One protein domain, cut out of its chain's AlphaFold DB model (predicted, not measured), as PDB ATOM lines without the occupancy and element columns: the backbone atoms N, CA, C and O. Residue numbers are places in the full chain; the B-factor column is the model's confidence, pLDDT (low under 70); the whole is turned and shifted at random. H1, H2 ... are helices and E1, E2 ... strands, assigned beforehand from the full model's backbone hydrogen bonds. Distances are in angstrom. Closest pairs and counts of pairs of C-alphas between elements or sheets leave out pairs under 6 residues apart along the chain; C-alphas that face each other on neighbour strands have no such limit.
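This is residues 36 to 114 of the 135 residues of an uncharacterized protein of Paramuricea clavata (UniProt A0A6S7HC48). A strongly twisted sheet of five strands curls round a single helix, H1, which packs mainly on E4 at one edge of the sheet. The long strand E1 bends, and its far part makes a hairpin with the short E2 at the end of the longest axis away from the helix, while a long loop links E4 to E5. The printed part has 79 residues, with one named helix and five named strands in the order E1, E2, E3, H1, E4, E5. The sheet is mixed and branched, with E1 beside E2, E3 and E5, and E5 also beside E4; the class is mixed, helices and strands. The whole is compact, with a radius of gyration of the C-alphas of 11.9 A and spans of 39 by 27 by 22 A.

E1, residues 36 to 45, bends by 70 degrees at residue 42. Its pairing is staggered: E2, residues 50 to 53, is beside residues 40 to 45, and E3, residues 58 to 60, is beside residues 36 to 37, both on one side of E1. E1 and E2 are an antiparallel hairpin, with N 41 and O 52 2.8 A apart, within hydrogen-bond range. E1 and E3 are antiparallel, with N 37 and O 58 at 2.8 A. E5, residues 107 to 113, is on the other side of E1 and parallel to it, at 45 degrees, with N 38 and O 108 at 2.8 A. E4, residues 84 to 88, is the antiparallel neighbour of E5, at 141 degrees, with N 88 and O 109 at 2.8 A; the two are a hairpin. H1, residues 68 to 79, is on the sheet. The closest C-alphas of H1 and E4 are those of Lys 72 and Cys 85, 5.2 A apart; those of H1 and E3 are Cys 75 and Leu 60, 7.2 A apart. H1 and E5 are near each other, with 10 pairs of C-alphas within 10 A. E3 and E4 are apart. In H1 every O i to N i+4 pair is within hydrogen-bond range.

E1 begins at C-alpha 36 (-16.342, -21.378, 29.346) and is 23.7 A long from first to last C-alpha. E2 has 4 residues and E3 has 3. H1 begins at C-alpha 68 (-16.404, -35.047, 26.934) and is 16.3 A long. E4 is 12.8 A long. E5 is 19.5 A long and ends at C-alpha 113 (-11.211, -35.757, 41.657).

The two C-alphas farthest apart are those of Lys 47 and Glu 63, at 39.3 A. The printed part has no cut. The link from E4 to E5, residues 89 to 106, is long. The mean pLDDT of the printed part is 91.1, and no printed residue is under 70.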
ATOM      1  N   THR A  36     -16.417 -21.874  27.959       93.31
ATOM      2  CA  THR A  36     -16.342 -21.378  29.346       93.31
ATOM      3  C   THR A  36     -16.580 -22.494  30.357       93.31
ATOM      4  O   THR A  36     -17.500 -23.306  30.227       93.31
ATOM      5  N   VAL A  37     -15.743 -22.515  31.389       95.19
ATOM      6  CA  VAL A  37     -15.734 -23.533  32.432       95.19
ATOM      7  C   VAL A  37     -15.782 -22.869  33.806       95.19
ATOM      8  O   VAL A  37     -15.005 -21.963  34.110       95.19
ATOM      9  N   GLN A  38     -16.692 -23.337  34.658       96.62
ATOM     10  CA  GLN A  38     -16.734 -23.029  36.083       96.62
ATOM     11  C   GLN A  38     -16.165 -24.212  36.863       96.62
ATOM     12  O   GLN A  38     -16.776 -25.280  36.929       96.62
ATOM     13  N   ARG A  39     -15.018 -24.000  37.511       96.75
ATOM     14  CA  ARG A  39     -14.428 -24.992  38.412       96.75
ATOM     15  C   ARG A  39     -15.204 -25.043  39.728       96.75
ATOM     16  O   ARG A  39     -15.578 -24.006  40.287       96.75
ATOM     17  N   LEU A  40     -15.439 -26.255  40.206       96.62
ATOM     18  CA  LEU A  40     -16.148 -26.588  41.433       96.62
ATOM     19  C   LEU A  40     -15.258 -27.425  42.363       96.62
ATOM     20  O   LEU A  40     -14.278 -28.037  41.928       96.62
ATOM     21  N   SER A  41     -15.597 -27.438  43.652       94.44
ATOM     22  CA  SER A  41     -14.969 -28.302  44.650       94.44
ATOM     23  C   SER A  41     -15.233 -29.777  44.367       94.44
ATOM     24  O   SER A  41     -16.282 -30.148  43.844       94.44
ATOM     25  N   ALA A  42     -14.276 -30.630  44.737       93.00
ATOM     26  CA  ALA A  42     -14.429 -32.078  44.628       93.00
ATOM     27  C   ALA A  42     -15.549 -32.584  45.547       93.00
ATOM     28  O   ALA A  42     -16.397 -33.380  45.135       93.00
ATOM     29  N   ASN A  43     -15.562 -32.069  46.780       90.75
ATOM     30  CA  ASN A  43     -16.526 -32.446  47.795       90.75
ATOM     31  C   ASN A  43     -17.737 -31.510  47.818       90.75
ATOM     32  O   ASN A  43     -17.662 -30.332  47.449       90.75
ATOM     33  N   VAL A  44     -18.851 -32.067  48.276       89.56
ATOM     34  CA  VAL A  44     -20.115 -31.364  48.456       89.56
ATOM     35  C   VAL A  44     -20.206 -30.862  49.891       89.56
ATOM     36  O   VAL A  44     -19.953 -31.618  50.826       89.56
ATOM     37  N   GLU A  45     -20.585 -29.600  50.087       83.38
ATOM     38  CA  GLU A  45     -20.593 -28.980  51.414       83.38
ATOM     39  C   GLU A  45     -21.983 -28.486  51.833       83.38
ATOM     40  O   GLU A  45     -22.861 -28.170  51.018       83.38
ATOM     41  N   GLY A  46     -22.164 -28.395  53.153       82.81
ATOM     42  CA  GLY A  46     -23.328 -27.793  53.791       82.81
ATOM     43  C   GLY A  46     -24.630 -28.590  53.662       82.81
ATOM     44  O   GLY A  46     -24.716 -29.656  53.056       82.81
ATOM     45  N   LYS A  47     -25.699 -28.030  54.239       85.94
ATOM     46  CA  LYS A  47     -27.030 -28.666  54.298       85.94
ATOM     47  C   LYS A  47     -27.667 -28.874  52.920       85.94
ATOM     48  O   LYS A  47     -28.516 -29.740  52.758       85.94
ATOM     49  N   CYS A  48     -27.271 -28.069  51.936       82.06
ATOM     50  CA  CYS A  48     -27.842 -28.103  50.592       82.06
ATOM     51  C   CYS A  48     -27.189 -29.141  49.671       82.06
ATOM     52  O   CYS A  48     -27.691 -29.313  48.557       82.06
ATOM     53  N   GLN A  49     -26.095 -29.788  50.108       87.00
ATOM     54  CA  GLN A  49     -25.283 -30.693  49.288       87.00
ATOM     55  C   GLN A  49     -24.999 -30.062  47.919       87.00
ATOM     56  O   GLN A  49     -25.455 -30.530  46.875       87.00
ATOM     57  N   LYS A  50     -24.304 -28.920  47.944       93.50
ATOM     58  CA  LYS A  50     -23.903 -28.179  46.746       93.50
ATOM     59  C   LYS A  50     -22.377 -28.124  46.643       93.50
ATOM     60  O   LYS A  50     -21.710 -27.930  47.657       93.50
ATOM     61  N   TYR A  51     -21.840 -28.263  45.434       94.69
ATOM     62  CA  TYR A  51     -20.427 -27.993  45.189       94.69
ATOM     63  C   TYR A  51     -20.152 -26.485  45.254       94.69
ATOM     64  O   TYR A  51     -20.893 -25.666  44.694       94.69
ATOM     65  N   SER A  52     -19.067 -26.116  45.922       93.62
ATOM     66  CA  SER A  52     -18.624 -24.732  46.045       93.62
ATOM     67  C   SER A  52     -17.858 -24.320  44.787       93.62
ATOM     68  O   SER A  52     -17.102 -25.108  44.223       93.62
ATOM     69  N   ARG A  53     -18.049 -23.083  44.317       95.25
ATOM     70  CA  ARG A  53     -17.275 -22.556  43.183       95.25
ATOM     71  C   ARG A  53     -15.839 -22.305  43.608       95.25
ATOM     72  O   ARG A  53     -15.610 -21.673  44.636       95.25
ATOM     73  N   ILE A  54     -14.898 -22.744  42.783       94.75
ATOM     74  CA  ILE A  54     -13.477 -22.464  42.963       94.75
ATOM     75  C   ILE A  54     -13.048 -21.501  41.866       94.75
ATOM     76  O   ILE A  54     -13.031 -21.856  40.690       94.75
ATOM     77  N   GLY A  55     -12.676 -20.289  42.268       93.19
ATOM     78  CA  GLY A  55     -12.166 -19.276  41.352       93.19
ATOM     79  C   GLY A  55     -13.200 -18.746  40.342       93.19
ATOM     80  O   GLY A  55     -14.398 -19.051  40.421       93.19
ATOM     81  N   PRO A  56     -12.742 -17.889  39.413       94.12
ATOM     82  CA  PRO A  56     -13.585 -17.284  38.389       94.12
ATOM     83  C   PRO A  56     -13.936 -18.262  37.254       94.12
ATOM     84  O   PRO A  56     -13.319 -19.315  37.087       94.12
ATOM     85  N   LEU A  57     -14.919 -17.876  36.434       94.31
ATOM     86  CA  LEU A  57     -15.179 -18.512  35.138       94.31
ATOM     87  C   LEU A  57     -13.942 -18.389  34.245       94.31
ATOM     88  O   LEU A  57     -13.387 -17.300  34.099       94.31
ATOM     89  N   THR A  58     -13.541 -19.503  33.644       92.56
ATOM     90  CA  THR A  58     -12.328 -19.602  32.829       92.56
ATOM     91  C   THR A  58     -12.700 -19.919  31.387       92.56
ATOM     92  O   THR A  58     -13.544 -20.779  31.143       92.56
ATOM     93  N   LEU A  59     -12.088 -19.222  30.431       91.81
ATOM     94  CA  LEU A  59     -12.205 -19.534  29.008       91.81
ATOM     95  C   LEU A  59     -11.163 -20.589  28.650       91.81
ATOM     96  O   LEU A  59      -9.968 -20.328  28.726       91.81
ATOM     97  N   LEU A  60     -11.630 -21.771  28.273       87.88
ATOM     98  CA  LEU A  60     -10.801 -22.892  27.877       87.88
ATOM     99  C   LEU A  60     -10.580 -22.858  26.358       87.88
ATOM    100  O   LEU A  60     -11.556 -22.953  25.602       87.88
ATOM    101  N   PRO A  61      -9.328 -22.760  25.884       83.81
ATOM    102  CA  PRO A  61      -9.019 -22.935  24.473       83.81
ATOM    103  C   PRO A  61      -9.347 -24.377  24.073       83.81
ATOM    104  O   PRO A  61      -8.696 -25.320  24.516       83.81
ATOM    105  N   CYS A  62     -10.392 -24.561  23.270       77.50
ATOM    106  CA  CYS A  62     -10.789 -25.867  22.761       77.50
ATOM    107  C   CYS A  62     -10.930 -25.757  21.243       77.50
ATOM    108  O   CYS A  62     -11.923 -25.238  20.740       77.50
ATOM    109  N   GLU A  63      -9.889 -26.183  20.526       72.88
ATOM    110  CA  GLU A  63      -9.843 -26.153  19.055       72.88
ATOM    111  C   GLU A  63     -10.491 -27.395  18.427       72.88
ATOM    112  O   GLU A  63     -10.916 -27.369  17.274       72.88
ATOM    113  N   LYS A  64     -10.568 -28.488  19.196       76.25
ATOM    114  CA  LYS A  64     -11.149 -29.771  18.786       76.25
ATOM    115  C   LYS A  64     -12.669 -29.792  18.969       76.25
ATOM    116  O   LYS A  64     -13.245 -28.931  19.632       76.25
ATOM    117  N   GLU A  65     -13.302 -30.833  18.432       82.25
ATOM    118  CA  GLU A  65     -14.719 -31.124  18.661       82.25
ATOM    119  C   GLU A  65     -15.048 -31.221  20.159       82.25
ATOM    120  O   GLU A  65     -14.274 -31.767  20.952       82.25
ATOM    121  N   LEU A  66     -16.223 -30.710  20.536       83.62
ATOM    122  CA  LEU A  66     -16.713 -30.657  21.915       83.62
ATOM    123  C   LEU A  66     -17.216 -32.030  22.393       83.62
ATOM    124  O   LEU A  66     -18.401 -32.237  22.650       83.62
ATOM    125  N   THR A  67     -16.304 -32.987  22.515       89.94
ATOM    126  CA  THR A  67     -16.549 -34.273  23.176       89.94
ATOM    127  C   THR A  67     -16.150 -34.188  24.650       89.94
ATOM    128  O   THR A  67     -15.307 -33.373  25.031       89.94
ATOM    129  N   LEU A  68     -16.744 -35.031  25.504       90.88
ATOM    130  CA  LEU A  68     -16.404 -35.047  26.934       90.88
ATOM    131  C   LEU A  68     -14.913 -35.316  27.163       90.88
ATOM    132  O   LEU A  68     -14.294 -34.647  27.982       90.88
ATOM    133  N   GLU A  69     -14.327 -36.252  26.419       91.50
ATOM    134  CA  GLU A  69     -12.906 -36.596  26.530       91.50
ATOM    135  C   GLU A  69     -12.001 -35.421  26.157       91.50
ATOM    136  O   GLU A  69     -11.063 -35.112  26.891       91.50
ATOM    137  N   ASN A  70     -12.322 -34.706  25.074       90.88
ATOM    138  CA  ASN A  70     -11.560 -33.530  24.660       90.88
ATOM    139  C   ASN A  70     -11.644 -32.409  25.699       90.88
ATOM    140  O   ASN A  70     -10.631 -31.781  25.995       90.88
ATOM    141  N   ILE A  71     -12.823 -32.187  26.290       91.50
ATOM    142  CA  ILE A  71     -13.003 -31.191  27.354       91.50
ATOM    143  C   ILE A  71     -12.189 -31.570  28.583       91.50
ATOM    144  O   ILE A  71     -11.470 -30.734  29.122       91.50
ATOM    145  N   LYS A  72     -12.277 -32.829  29.019       93.06
ATOM    146  CA  LYS A  72     -11.507 -33.329  30.159       93.06
ATOM    147  C   LYS A  72     -10.007 -33.161  29.928       93.06
ATOM    148  O   LYS A  72      -9.319 -32.647  30.805       93.06
ATOM    149  N   ALA A  73      -9.515 -33.536  28.748       91.94
ATOM    150  CA  ALA A  73      -8.111 -33.384  28.380       91.94
ATOM    151  C   ALA A  73      -7.684 -31.908  28.354       91.94
ATOM    152  O   ALA A  73      -6.677 -31.552  28.960       91.94
ATOM    153  N   ALA A  74      -8.474 -31.035  27.722       92.38
ATOM    154  CA  ALA A  74      -8.195 -29.604  27.671       92.38
ATOM    155  C   ALA A  74      -8.181 -28.976  29.075       92.38
ATOM    156  O   ALA A  74      -7.276 -28.207  29.391       92.38
ATOM    157  N   CYS A  75      -9.118 -29.353  29.951       93.50
ATOM    158  CA  CYS A  75      -9.137 -28.919  31.347       93.50
ATOM    159  C   CYS A  75      -7.873 -29.357  32.096       93.50
ATOM    160  O   CYS A  75      -7.269 -28.532  32.775       93.50
ATOM    161  N   LYS A  76      -7.448 -30.620  31.969       93.31
ATOM    162  CA  LYS A  76      -6.227 -31.104  32.636       93.31
ATOM    163  C   LYS A  76      -4.990 -30.315  32.214       93.31
ATOM    164  O   LYS A  76      -4.235 -29.879  33.074       93.31
ATOM    165  N   VAL A  77      -4.836 -30.073  30.910       92.81
ATOM    166  CA  VAL A  77      -3.717 -29.288  30.365       92.81
ATOM    167  C   VAL A  77      -3.773 -27.833  30.835       92.81
ATOM    168  O   VAL A  77      -2.760 -27.276  31.236       92.81
ATOM    169  N   HIS A  78      -4.952 -27.208  30.823       92.75
ATOM    170  CA  HIS A  78      -5.096 -25.796  31.186       92.75
ATOM    171  C   HIS A  78      -4.901 -25.532  32.684       92.75
ATOM    172  O   HIS A  78      -4.380 -24.489  33.069       92.75
ATOM    173  N   PHE A  79      -5.375 -26.437  33.540       92.19
ATOM    174  CA  PHE A  79      -5.268 -26.293  34.994       92.19
ATOM    175  C   PHE A  79      -4.030 -26.977  35.584       92.19
ATOM    176  O   PHE A  79      -3.886 -26.944  36.804       92.19
ATOM    177  N   ASP A  80      -3.181 -27.562  34.734       93.12
ATOM    178  CA  ASP A  80      -1.934 -28.247  35.087       93.12
ATOM    179  C   ASP A  80      -2.121 -29.213  36.265       93.12
ATOM    180  O   ASP A  80      -1.600 -29.028  37.366       93.12
ATOM    181  N   THR A  81      -3.002 -30.201  36.072       90.56
ATOM    182  CA  THR A  81      -3.375 -31.140  37.133       90.56
ATOM    183  C   THR A  81      -3.399 -32.584  36.660       90.56
ATOM    184  O   THR A  81      -3.892 -32.905  35.578       90.56
ATOM    185  N   GLU A  82      -2.910 -33.467  37.526       90.75
ATOM    186  CA  GLU A  82      -2.917 -34.920  37.331       90.75
ATOM    187  C   GLU A  82      -4.254 -35.569  37.734       90.75
ATOM    188  O   GLU A  82      -4.506 -36.737  37.438       90.75
ATOM    189  N   LEU A  83      -5.139 -34.810  38.388       93.31
ATOM    190  CA  LEU A  83      -6.449 -35.279  38.833       93.31
ATOM    191  C   LEU A  83      -7.388 -35.560  37.652       93.31
ATOM    192  O   LEU A  83      -7.294 -34.951  36.581       93.31
ATOM    193  N   GLU A  84      -8.359 -36.453  37.850       94.00
ATOM    194  CA  GLU A  84      -9.383 -36.712  36.841       94.00
ATOM    195  C   GLU A  84     -10.364 -35.546  36.769       94.00
ATOM    196  O   GLU A  84     -10.897 -35.083  37.779       94.00
ATOM    197  N   CYS A  85     -10.611 -35.068  35.550       95.12
ATOM    198  CA  CYS A  85     -11.600 -34.033  35.303       95.12
ATOM    199  C   CYS A  85     -12.972 -34.692  35.156       95.12
ATOM    200  O   CYS A  85     -13.183 -35.519  34.271       95.12
ATOM    201  N   ASP A  86     -13.926 -34.281  35.979       95.44
ATOM    202  CA  ASP A  86     -15.314 -34.720  35.910       95.44
ATOM    203  C   ASP A  86     -16.216 -33.541  35.525       95.44
ATOM    204  O   ASP A  86     -16.065 -32.438  36.055       95.44
ATOM    205  N   VAL A  87     -17.134 -33.762  34.582       95.31
ATOM    206  CA  VAL A  87     -18.008 -32.720  34.020       95.31
ATOM    207  C   VAL A  87     -19.410 -32.907  34.584       95.31
ATOM    208  O   VAL A  87     -19.977 -33.988  34.488       95.31
ATOM    209  N   LEU A  88     -19.981 -31.856  35.164       95.19
ATOM    210  CA  LEU A  88     -21.223 -31.905  35.931       95.19
ATOM    211  C   LEU A  88     -22.360 -31.162  35.224       95.19
ATOM    212  O   LEU A  88     -22.159 -30.109  34.613       95.19
ATOM    213  N   ALA A  89     -23.588 -31.640  35.430       93.81
ATOM    214  CA  ALA A  89     -24.803 -30.969  34.960       93.81
ATOM    215  C   ALA A  89     -25.097 -29.635  35.671       93.81
ATOM    216  O   ALA A  89     -25.967 -28.872  35.252       93.81
ATOM    217  N   GLY A  90     -24.374 -29.332  36.748       93.56
ATOM    218  CA  GLY A  90     -24.476 -28.082  37.487       93.56
ATOM    219  C   GLY A  90     -23.872 -28.200  38.879       93.56
ATOM    220  O   GLY A  90     -23.314 -29.225  39.254       93.56
ATOM    221  N   GLU A  91     -24.066 -27.173  39.701       93.38
ATOM    222  CA  GLU A  91     -23.533 -27.121  41.075       93.38
ATOM    223  C   GLU A  91     -24.159 -28.149  42.037       93.38
ATOM    224  O   GLU A  91     -23.674 -28.339  43.150       93.38
ATOM    225  N   ARG A  92     -25.267 -28.774  41.630       92.69
ATOM    226  CA  ARG A  92     -25.945 -29.878  42.334       92.69
ATOM    227  C   ARG A  92     -26.216 -31.061  41.401       92.69
ATOM    228  O   ARG A  92     -26.999 -31.943  41.733       92.69
ATOM    229  N   GLY A  93     -25.668 -31.003  40.190       90.62
ATOM    230  CA  GLY A  93     -25.953 -31.968  39.141       90.62
ATOM    231  C   GLY A  93     -25.085 -33.216  39.274       90.62
ATOM    232  O   GLY A  93     -23.999 -33.140  39.856       90.62
ATOM    233  N   PRO A  94     -25.537 -34.352  38.723       93.31
ATOM    234  CA  PRO A  94     -24.678 -35.510  38.538       93.31
ATOM    235  C   PRO A  94     -23.589 -35.226  37.497       93.31
ATOM    236  O   PRO A  94     -23.639 -34.230  36.765       93.31
ATOM    237  N   SER A  95     -22.632 -36.142  37.420       94.62
ATOM    238  CA  SER A  95     -21.658 -36.224  36.336       94.62
ATOM    239  C   SER A  95     -22.332 -36.583  35.016       94.62
ATOM    240  O   SER A  95     -23.221 -37.436  34.978       94.62
ATOM    241  N   PHE A  96     -21.900 -35.941  33.936       94.69
ATOM    242  CA  PHE A  96     -22.252 -36.346  32.585       94.69
ATOM    243  C   PHE A  96     -21.451 -37.582  32.189       94.69
ATOM    244  O   PHE A  96     -20.237 -37.641  32.383       94.69
ATOM    245  N   THR A  97     -22.137 -38.555  31.601       92.44
ATOM    246  CA  THR A  97     -21.519 -39.763  31.045       92.44
ATOM    247  C   THR A  97     -21.287 -39.630  29.547       92.44
ATOM    248  O   THR A  97     -20.344 -40.205  29.019       92.44
ATOM    249  N   GLU A  98     -22.126 -38.849  28.862       90.00
ATOM    250  CA  GLU A  98     -22.100 -38.688  27.409       90.00
ATOM    251  C   GLU A  98     -22.272 -37.216  27.021       90.00
ATOM    252  O   GLU A  98     -23.036 -36.477  27.644       90.00
ATOM    253  N   SER A  99     -21.599 -36.780  25.952       87.44
ATOM    254  CA  SER A  99     -21.694 -35.395  25.462       87.44
ATOM    255  C   SER A  99     -23.107 -35.022  25.006       87.44
ATOM    256  O   SER A  99     -23.512 -33.875  25.164       87.44
ATOM    257  N   GLY A 100     -23.893 -35.985  24.512       88.25
ATOM    258  CA  GLY A 100     -25.281 -35.766  24.088       88.25
ATOM    259  C   GLY A 100     -26.233 -35.350  25.218       88.25
ATOM    260  O   GLY A 100     -27.291 -34.786  24.952       88.25
ATOM    261  N   GLN A 101     -25.858 -35.573  26.483       89.69
ATOM    262  CA  GLN A 101     -26.632 -35.120  27.644       89.69
ATOM    263  C   GLN A 101     -26.514 -33.604  27.870       89.69
ATOM    264  O   GLN A 101     -27.352 -33.003  28.549       89.69
ATOM    265  N   ILE A 102     -25.479 -32.971  27.311       89.75
ATOM    266  CA  ILE A 102     -25.203 -31.551  27.490       89.75
ATOM    267  C   ILE A 102     -26.088 -30.752  26.534       89.75
ATOM    268  O   ILE A 102     -25.838 -30.645  25.336       89.75
ATOM    269  N   GLN A 103     -27.128 -30.143  27.094       85.56
ATOM    270  CA  GLN A 103     -28.028 -29.262  26.346       85.56
ATOM    271  C   GLN A 103     -27.508 -27.820  26.271       85.56
ATOM    272  O   GLN A 103     -27.865 -27.072  25.364       85.56
ATOM    273  N   ASN A 104     -26.675 -27.415  27.232       86.06
ATOM    274  CA  ASN A 104     -26.151 -26.060  27.337       86.06
ATOM    275  C   ASN A 104     -24.622 -26.077  27.372       86.06
ATOM    276  O   ASN A 104     -24.017 -26.405  28.390       86.06
ATOM    277  N   TRP A 105     -24.024 -25.669  26.256       87.00
ATOM    278  CA  TRP A 105     -22.576 -25.608  26.057       87.00
ATOM    279  C   TRP A 105     -21.960 -24.261  26.440       87.00
ATOM    280  O   TRP A 105     -20.752 -24.089  26.321       87.00
ATOM    281  N   ASN A 106     -22.765 -23.295  26.897       86.69
ATOM    282  CA  ASN A 106     -22.256 -21.961  27.199       86.69
ATOM    283  C   ASN A 106     -21.302 -21.995  28.390       86.69
ATOM    284  O   ASN A 106     -20.235 -21.402  28.305       86.69
ATOM    285  N   VAL A 107     -21.693 -22.675  29.474       91.12
ATOM    286  CA  VAL A 107     -20.912 -22.821  30.710       91.12
ATOM    287  C   VAL A 107     -20.953 -24.276  31.146       91.12
ATOM    288  O   VAL A 107     -22.019 -24.780  31.509       91.12
ATOM    289  N   LEU A 108     -19.795 -24.929  31.179       94.88
ATOM    290  CA  LEU A 108     -19.668 -26.255  31.775       94.88
ATOM    291  C   LEU A 108     -19.175 -26.159  33.212       94.88
ATOM    292  O   LEU A 108     -18.328 -25.334  33.548       94.88
ATOM    293  N   HIS A 109     -19.703 -27.026  34.064       96.00
ATOM    294  CA  HIS A 109     -19.243 -27.158  35.437       96.00
ATOM    295  C   HIS A 109     -18.280 -28.334  35.500       96.00
ATOM    296  O   HIS A 109     -18.619 -29.416  35.028       96.00
ATOM    297  N   VAL A 110     -17.095 -28.138  36.072       96.19
ATOM    298  CA  VAL A 110     -16.106 -29.214  36.216       96.19
ATOM    299  C   VAL A 110     -15.595 -29.295  37.639       96.19
ATOM    300  O   VAL A 110     -15.497 -28.280  38.330       96.19
ATOM    301  N   ARG A 111     -15.215 -30.493  38.062       96.06
ATOM    302  CA  ARG A 111     -14.450 -30.724  39.287       96.06
ATOM    303  C   ARG A 111     -13.257 -31.616  38.977       96.06
ATOM    304  O   ARG A 111     -13.278 -32.367  38.006       96.06
ATOM    305  N   PHE A 112     -12.248 -31.541  39.830       95.94
ATOM    306  CA  PHE A 112     -11.092 -32.424  39.780       95.94
ATOM    307  C   PHE A 112     -11.168 -33.390  40.951       95.94
ATOM    308  O   PHE A 112     -11.342 -32.950  42.088       95.94
ATOM    309  N   VAL A 113     -11.104 -34.684  40.665       93.88
ATOM    310  CA  VAL A 113     -11.211 -35.757  41.657       93.88
ATOM    311  C   VAL A 113      -9.993 -36.667  41.573       93.88
ATOM    312  O   VAL A 113      -9.417 -36.859  40.502       93.88
ATOM    313  N   GLU A 114      -9.583 -37.209  42.714       90.75
ATOM    314  CA  GLU A 114      -8.513 -38.201  42.768       90.75
ATOM    315  C   GLU A 114      -8.954 -39.477  42.047       90.75
ATOM    316  O   GLU A 114     -10.089 -39.936  42.202       90.75
TER     317      GLU A 114